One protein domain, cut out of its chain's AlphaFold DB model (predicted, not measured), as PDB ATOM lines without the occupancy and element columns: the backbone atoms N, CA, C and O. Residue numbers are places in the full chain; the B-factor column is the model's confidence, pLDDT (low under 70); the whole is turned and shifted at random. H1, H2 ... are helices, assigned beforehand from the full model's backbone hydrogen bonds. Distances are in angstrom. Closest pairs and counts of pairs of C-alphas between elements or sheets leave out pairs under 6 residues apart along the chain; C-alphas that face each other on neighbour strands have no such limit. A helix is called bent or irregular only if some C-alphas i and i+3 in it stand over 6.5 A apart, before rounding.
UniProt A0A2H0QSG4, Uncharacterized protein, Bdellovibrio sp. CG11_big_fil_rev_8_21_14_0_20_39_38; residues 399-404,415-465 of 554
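This is residues 399 to 404 and 415 to 465 of the 554 residues of an uncharacterized protein of Bdellovibrio sp. CG11_big_fil_rev_8_21_14_0_20_39_38 (UniProt A0A2H0QSG4). A helical hairpin, H2 folding back into the longer H3, is joined through the short corner helix H4 to H5, which packs across residues 437 to 441 of H3. The small separate piece H1 sits by the last residues of H5, on the other side of H5 from H3. The printed part has 57 residues with five named helices, in the order H1, H2, H3, H4, H5, and no named strand; the class is all helix. The whole is compact, with a radius of gyration of the C-alphas of 11.1 A, and spans 30 by 27 by 20 A.

Find C-alpha 399 at (127.248, 110.287, 128.560), where H1 begins; it takes residues 399 to 404. After the cut, look at C-alpha 415 at (147.167, 116.449, 130.158), from which H2, residues 415 to 426, runs 16.4 A from first to last C-alpha. H3 follows with residues 432 to 447 and is the longest helix, with 16 residues over 23.2 A. Next come H4, residues 450 to 455, and H5, residues 457 to 465, which is 12.2 A long and ends at C-alpha 465, at (136.193, 103.828, 130.093). None of the helices is bent.

Begin at H5, the hub, which touches H1, H3 and H4. H1 and H5 only just touch, with 3 pairs of C-alphas within 8 A, the closest being those of Ala 401 and Ile 464 at 5.6 A; their lines are about perpendicular, at 87 degrees. H3 touches H5 with residues 437 to 441 alone, at a steep tilt of 54 degrees, opposite ways; the closest C-alphas are those of Val 437 and Lys 462, 6.5 A apart. H4 and H5 touch only at the corner by their link, and only just, with 3 pairs of C-alphas within 8 A; the closest are those of Leu 454 and Arg 460, at 5.6 A. Now go to the hairpin of H2 and H3: they touch at a shallow tilt of 29 degrees, opposite ways, with the C-alphas of Phe 422 and Ile 438 closest at 6.8 A. H4 is close but not clearly touching to H2, where the closest C-alphas, those of Arg 415 and Leu 450, are 6.7 A apart. H2 and H5 are apart, and H1 is apart from H2, H3 and H4. In H1, H2, H4 and H5 every O i to N i+4 pair is within hydrogen-bond range, and in H3 11 of 12 are.

The two C-alphas farthest apart, those of Asp 429 and Ala 455, are 30.0 A from each other. Residues 405 to 414 are cut out, and C-alphas 404 and 415 stand 13.9 A apart across the cut. The links H2 to H3, H3 to H4 and H4 to H5 are tight. The mean pLDDT of the printed part is 83.4; look for values under 70 at residues 433 to 434, 445 and 447.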
ATOM      1  N   ASP A 399     127.444 108.857 128.799       94.00
ATOM      2  CA  ASP A 399     127.248 110.287 128.560       94.00
ATOM      3  C   ASP A 399     127.885 111.135 129.670       94.00
ATOM      4  O   ASP A 399     128.588 112.092 129.353       94.00
ATOM      5  N   ASP A 400     127.745 110.739 130.942       92.50
ATOM      6  CA  ASP A 400     128.407 111.431 132.059       92.50
ATOM      7  C   ASP A 400     129.938 111.340 131.940       92.50
ATOM      8  O   ASP A 400     130.650 112.318 132.168       92.50
ATOM      9  N   ALA A 401     130.461 110.174 131.545       93.56
ATOM     10  CA  ALA A 401     131.895 109.987 131.330       93.56
ATOM     11  C   ALA A 401     132.414 110.808 130.133       93.56
ATOM     12  O   ALA A 401     133.506 111.375 130.192       93.56
ATOM     13  N   VAL A 402     131.624 110.931 129.060       95.50
ATOM     14  CA  VAL A 402     131.931 111.793 127.907       95.50
ATOM     15  C   VAL A 402     131.899 113.269 128.297       95.50
ATOM     16  O   VAL A 402     132.797 114.018 127.912       95.50
ATOM     17  N   GLU A 403     130.891 113.702 129.050       96.06
ATOM     18  CA  GLU A 403     130.801 115.068 129.566       96.06
ATOM     19  C   GLU A 403     132.025 115.384 130.425       96.06
ATOM     20  O   GLU A 403     132.719 116.370 130.171       96.06
ATOM     21  N   ARG A 404     132.377 114.481 131.344       93.81
ATOM     22  CA  ARG A 404     133.552 114.626 132.201       93.81
ATOM     23  C   ARG A 404     134.864 114.661 131.417       93.81
ATOM     24  O   ARG A 404     135.743 115.458 131.745       93.81
ATOM     25  N   ARG A 415     146.181 117.538 130.141       86.69
ATOM     26  CA  ARG A 415     147.167 116.449 130.158       86.69
ATOM     27  C   ARG A 415     147.555 116.048 131.581       86.69
ATOM     28  O   ARG A 415     147.507 114.869 131.902       86.69
ATOM     29  N   GLU A 416     147.856 117.023 132.436       90.00
ATOM     30  CA  GLU A 416     148.205 116.779 133.840       90.00
ATOM     31  C   GLU A 416     147.043 116.115 134.591       90.00
ATOM     32  O   GLU A 416     147.248 115.203 135.385       90.00
ATOM     33  N   LYS A 417     145.799 116.506 134.289       89.62
ATOM     34  CA  LYS A 417     144.609 115.899 134.906       89.62
ATOM     35  C   LYS A 417     144.358 114.465 134.456       89.62
ATOM     36  O   LYS A 417     143.917 113.655 135.266       89.62
ATOM     37  N   LEU A 418     144.624 114.153 133.188       89.69
ATOM     38  CA  LEU A 418     144.553 112.779 132.688       89.69
ATOM     39  C   LEU A 418     145.674 111.918 133.279       89.69
ATOM     40  O   LEU A 418     145.405 110.810 133.727       89.69
ATOM     41  N   GLU A 419     146.896 112.448 133.370       86.50
ATOM     42  CA  GLU A 419     148.015 111.796 134.062       86.50
ATOM     43  C   GLU A 419     147.689 111.520 135.534       86.50
ATOM     44  O   GLU A 419     147.895 110.408 136.016       86.50
ATOM     45  N   GLN A 420     147.120 112.498 136.244       89.44
ATOM     46  CA  GLN A 420     146.675 112.317 137.622       89.44
ATOM     47  C   GLN A 420     145.612 111.218 137.729       89.44
ATOM     48  O   GLN A 420     145.710 110.375 138.615       89.44
ATOM     49  N   LEU A 421     144.629 111.198 136.826       89.38
ATOM     50  CA  LEU A 421     143.593 110.166 136.790       89.38
ATOM     51  C   LEU A 421     144.191 108.770 136.579       89.38
ATOM     52  O   LEU A 421     143.803 107.832 137.272       89.38
ATOM     53  N   PHE A 422     145.148 108.620 135.663       86.62
ATOM     54  CA  PHE A 422     145.805 107.331 135.441       86.62
ATOM     55  C   PHE A 422     146.618 106.886 136.651       86.62
ATOM     56  O   PHE A 422     146.513 105.728 137.039       86.62
ATOM     57  N   ASN A 423     147.348 107.801 137.291       86.25
ATOM     58  CA  ASN A 423     148.093 107.505 138.515       86.25
ATOM     59  C   ASN A 423     147.161 107.114 139.676       86.25
ATOM     60  O   ASN A 423     147.476 106.205 140.442       86.25
ATOM     61  N   GLU A 424     146.014 107.793 139.813       86.94
ATOM     62  CA  GLU A 424     144.980 107.445 140.796       86.94
ATOM     63  C   GLU A 424     144.460 106.025 140.541       86.94
ATOM     64  O   GLU A 424     144.455 105.205 141.457       86.94
ATOM     65  N   LEU A 425     144.108 105.697 139.296       85.81
ATOM     66  CA  LEU A 425     143.619 104.367 138.933       85.81
ATOM     67  C   LEU A 425     144.690 103.272 139.063       85.81
ATOM     68  O   LEU A 425     144.386 102.191 139.548       85.81
ATOM     69  N   GLU A 426     145.940 103.531 138.684       83.94
ATOM     70  CA  GLU A 426     147.042 102.568 138.828       83.94
ATOM     71  C   GLU A 426     147.342 102.248 140.302       83.94
ATOM     72  O   GLU A 426     147.800 101.152 140.625       83.94
ATOM     73  N   SER A 427     147.051 103.187 141.210       82.75
ATOM     74  CA  SER A 427     147.201 102.980 142.653       82.75
ATOM     75  C   SER A 427     146.100 102.117 143.285       82.75
ATOM     76  O   SER A 427     146.267 101.644 144.412       82.75
ATOM     77  N   GLU A 428     144.990 101.902 142.576       80.69
ATOM     78  CA  GLU A 428     143.892 101.048 143.021       80.69
ATOM     79  C   GLU A 428     144.186  99.565 142.713       80.69
ATOM     80  O   GLU A 428     144.834  99.218 141.727       80.69
ATOM     81  N   ASP A 429     143.701  98.658 143.566       75.31
ATOM     82  CA  ASP A 429     143.822  97.206 143.350       75.31
ATOM     83  C   ASP A 429     142.730  96.745 142.374       75.31
ATOM     84  O   ASP A 429     141.635  96.335 142.767       75.31
ATOM     85  N   LEU A 430     143.001  96.939 141.084       75.62
ATOM     86  CA  LEU A 430     142.041  96.757 140.000       75.62
ATOM     87  C   LEU A 430     141.995  95.313 139.482       75.62
ATOM     88  O   LEU A 430     143.007  94.620 139.424       75.62
ATOM     89  N   ASP A 431     140.816  94.880 139.023       70.12
ATOM     90  CA  ASP A 431     140.661  93.610 138.300       70.12
ATOM     91  C   ASP A 431     141.495  93.614 136.998       70.12
ATOM     92  O   ASP A 431     141.694  94.657 136.369       70.12
ATOM     93  N   GLY A 432     141.976  92.449 136.564       72.00
ATOM     94  CA  GLY A 432     142.958  92.307 135.485       72.00
ATOM     95  C   GLY A 432     142.505  92.872 134.134       72.00
ATOM     96  O   GLY A 432     143.332  93.393 133.383       72.00
ATOM     97  N   ASP A 433     141.204  92.832 133.834       69.81
ATOM     98  CA  ASP A 433     140.650  93.444 132.616       69.81
ATOM     99  C   ASP A 433     140.717  94.982 132.669       69.81
ATOM    100  O   ASP A 433     141.030  95.630 131.672       69.81
ATOM    101  N   VAL A 434     140.516  95.566 133.853       69.38
ATOM    102  CA  VAL A 434     140.604  97.015 134.095       69.38
ATOM    103  C   VAL A 434     142.060  97.478 134.060       69.38
ATOM    104  O   VAL A 434     142.395  98.501 133.459       69.38
ATOM    105  N   GLN A 435     142.955  96.683 134.643       78.19
ATOM    106  CA  GLN A 435     144.389  96.951 134.633       78.19
ATOM    107  C   GLN A 435     144.958  96.967 133.207       78.19
ATOM    108  O   GLN A 435     145.875  97.735 132.908       78.19
ATOM    109  N   LYS A 436     144.374  96.178 132.295       80.56
ATOM    110  CA  LYS A 436     144.725  96.190 130.872       80.56
ATOM    111  C   LYS A 436     144.360  97.511 130.191       80.56
ATOM    112  O   LYS A 436     145.183  98.040 129.452       80.56
ATOM    113  N   VAL A 437     143.175  98.065 130.463       77.81
ATOM    114  CA  VAL A 437     142.750  99.369 129.915       77.81
ATOM    115  C   VAL A 437     143.710 100.477 130.348       77.81
ATOM    116  O   VAL A 437     144.120 101.294 129.526       77.81
ATOM    117  N   ILE A 438     144.132 100.465 131.613       79.06
ATOM    118  CA  ILE A 438     145.093 101.443 132.140       79.06
ATOM    119  C   ILE A 438     146.472 101.241 131.529       79.06
ATOM    120  O   ILE A 438     147.076 102.206 131.084       79.06
ATOM    121  N   THR A 439     146.947  99.998 131.436       83.38
ATOM    122  CA  THR A 439     148.251  99.698 130.825       83.38
ATOM    123  C   THR A 439     148.310 100.186 129.376       83.38
ATOM    124  O   THR A 439     149.287 100.823 128.979       83.38
ATOM    125  N   ASP A 440     147.255  99.933 128.597       81.50
ATOM    126  CA  ASP A 440     147.137 100.403 127.214       81.50
ATOM    127  C   ASP A 440     147.159 101.942 127.136       81.50
ATOM    128  O   ASP A 440     147.795 102.511 126.249       81.50
ATOM    129  N   LEU A 441     146.482 102.631 128.061       77.31
ATOM    130  CA  LEU A 441     146.421 104.097 128.097       77.31
ATOM    131  C   LEU A 441     147.725 104.744 128.575       77.31
ATOM    132  O   LEU A 441     148.136 105.748 127.994       77.31
ATOM    133  N   SER A 442     148.402 104.169 129.569       77.50
ATOM    134  CA  SER A 442     149.697 104.657 130.058       77.50
ATOM    135  C   SER A 442     150.758 104.598 128.959       77.50
ATOM    136  O   SER A 442     151.498 105.560 128.767       77.50
ATOM    137  N   GLN A 443     150.769 103.527 128.156       77.31
ATOM    138  CA  GLN A 443     151.664 103.411 126.997       77.31
ATOM    139  C   GLN A 443     151.374 104.464 125.920       77.31
ATOM    140  O   GLN A 443     152.301 104.992 125.308       77.31
ATOM    141  N   LEU A 444     150.100 104.792 125.684       70.50
ATOM    142  CA  LEU A 444     149.712 105.831 124.724       70.50
ATOM    143  C   LEU A 444     150.067 107.237 125.227       70.50
ATOM    144  O   LEU A 444     150.502 108.080 124.442       70.50
ATOM    145  N   ASN A 445     149.927 107.486 126.528       68.62
ATOM    146  CA  ASN A 445     150.205 108.785 127.134       68.62
ATOM    147  C   ASN A 445     151.704 109.160 127.120       68.62
ATOM    148  O   ASN A 445     152.052 110.339 127.027       68.62
ATOM    149  N   GLU A 446     152.602 108.170 127.164       70.50
ATOM    150  CA  GLU A 446     154.050 108.399 127.058       70.50
ATOM    151  C   GLU A 446     154.497 108.821 125.648       70.50
ATOM    152  O   GLU A 446     155.526 109.485 125.501       70.50
ATOM    153  N   VAL A 447     153.743 108.450 124.605       65.44
ATOM    154  CA  VAL A 447     154.219 108.510 123.210       65.44
ATOM    155  C   VAL A 447     153.447 109.517 122.347       65.44
ATOM    156  O   VAL A 447     154.025 110.064 121.406       65.44
ATOM    157  N   SER A 448     152.187 109.817 122.671       73.25
ATOM    158  CA  SER A 448     151.302 110.639 121.830       73.25
ATOM    159  C   SER A 448     151.020 112.039 122.389       73.25
ATOM    160  O   SER A 448     151.129 112.303 123.591       73.25
ATOM    161  N   SER A 449     150.650 112.974 121.504       82.25
ATOM    162  CA  SER A 449     150.087 114.267 121.924       82.25
ATOM    163  C   SER A 449     148.622 114.106 122.344       82.25
ATOM    164  O   SER A 449     147.942 113.169 121.921       82.25
ATOM    165  N   LEU A 450     148.105 115.033 123.156       81.06
ATOM    166  CA  LEU A 450     146.704 115.000 123.588       81.06
ATOM    167  C   LEU A 450     145.746 115.065 122.388       81.06
ATOM    168  O   LEU A 450     144.723 114.384 122.375       81.06
ATOM    169  N   GLU A 451     146.084 115.840 121.354       83.94
ATOM    170  CA  GLU A 451     145.290 115.907 120.124       83.94
ATOM    171  C   GLU A 451     145.256 114.564 119.386       83.94
ATOM    172  O   GLU A 451     144.208 114.180 118.870       83.94
ATOM    173  N   GLU A 452     146.371 113.832 119.357       81.81
ATOM    174  CA  GLU A 452     146.458 112.510 118.729       81.81
ATOM    175  C   GLU A 452     145.653 111.458 119.509       81.81
ATOM    176  O   GLU A 452     144.922 110.664 118.910       81.81
ATOM    177  N   MET A 453     145.693 111.511 120.847       79.94
ATOM    178  CA  MET A 453     144.872 110.654 121.709       79.94
ATOM    179  C   MET A 453     143.372 110.904 121.519       79.94
ATOM    180  O   MET A 453     142.585 109.962 121.534       79.94
ATOM    181  N   LEU A 454     142.962 112.159 121.322       86.00
ATOM    182  CA  LEU A 454     141.555 112.516 121.118       86.00
ATOM    183  C   LEU A 454     141.071 112.284 119.678       86.00
ATOM    184  O   LEU A 454     139.865 112.171 119.458       86.00
ATOM    185  N   ALA A 455     141.984 112.222 118.704       86.12
ATOM    186  CA  ALA A 455     141.657 111.991 117.298       86.12
ATOM    187  C   ALA A 455     141.322 110.522 116.989       86.12
ATOM    188  O   ALA A 455     140.574 110.248 116.048       86.12
ATOM    189  N   SER A 456     141.870 109.582 117.762       89.88
ATOM    190  CA  SER A 456     141.569 108.153 117.639       89.88
ATOM    191  C   SER A 456     140.295 107.800 118.405       89.88
ATOM    192  O   SER A 456     140.225 107.987 119.619       89.88
ATOM    193  N   GLU A 457     139.303 107.231 117.715       90.88
ATOM    194  CA  GLU A 457     138.067 106.770 118.363       90.88
ATOM    195  C   GLU A 457     138.353 105.669 119.397       90.88
ATOM    196  O   GLU A 457     137.791 105.696 120.483       90.88
ATOM    197  N   GLU A 458     139.292 104.757 119.115       88.38
ATOM    198  CA  GLU A 458     139.681 103.699 120.058       88.38
ATOM    199  C   GLU A 458     140.278 104.288 121.344       88.38
ATOM    200  O   GLU A 458     139.903 103.902 122.453       88.38
ATOM    201  N   THR A 459     141.187 105.255 121.212       87.81
ATOM    202  CA  THR A 459     141.816 105.903 122.370       87.81
ATOM    203  C   THR A 459     140.793 106.720 123.152       87.81
ATOM    204  O   THR A 459     140.787 106.696 124.382       87.81
ATOM    205  N   ARG A 460     139.873 107.389 122.452       89.06
ATOM    206  CA  ARG A 460     138.764 108.113 123.069       89.06
ATOM    207  C   ARG A 460     137.835 107.182 123.846       89.06
ATOM    208  O   ARG A 460     137.431 107.537 124.949       89.06
ATOM    209  N   GLU A 461     137.513 106.003 123.320       90.75
ATOM    210  CA  GLU A 461     136.703 105.011 124.035       90.75
ATOM    211  C   GLU A 461     137.401 104.502 125.298       90.75
ATOM    212  O   GLU A 461     136.771 104.474 126.355       90.75
ATOM    213  N   LYS A 462     138.705 104.209 125.231       89.69
ATOM    214  CA  LYS A 462     139.492 103.831 126.417       89.69
ATOM    215  C   LYS A 462     139.549 104.960 127.454       89.69
ATOM    216  O   LYS A 462     139.417 104.700 128.646       89.69
ATOM    217  N   LEU A 463     139.677 106.221 127.028       90.56
ATOM    218  CA  LEU A 463     139.616 107.383 127.928       90.56
ATOM    219  C   LEU A 463     138.254 107.504 128.624       90.56
ATOM    220  O   LEU A 463     138.199 107.764 129.824       90.56
ATOM    221  N   ILE A 464     137.160 107.299 127.888       92.69
ATOM    222  CA  ILE A 464     135.802 107.290 128.450       92.69
ATOM    223  C   ILE A 464     135.654 106.151 129.468       92.69
ATOM    224  O   ILE A 464     135.071 106.355 130.530       92.69
ATOM    225  N   GLU A 465     136.197 104.969 129.175       90.69
ATOM    226  CA  GLU A 465     136.193 103.828 130.093       90.69
ATOM    227  C   GLU A 465     136.994 104.118 131.370       90.69
ATOM    228  O   GLU A 465     136.470 103.933 132.469       90.69
TER     229      GLU A 465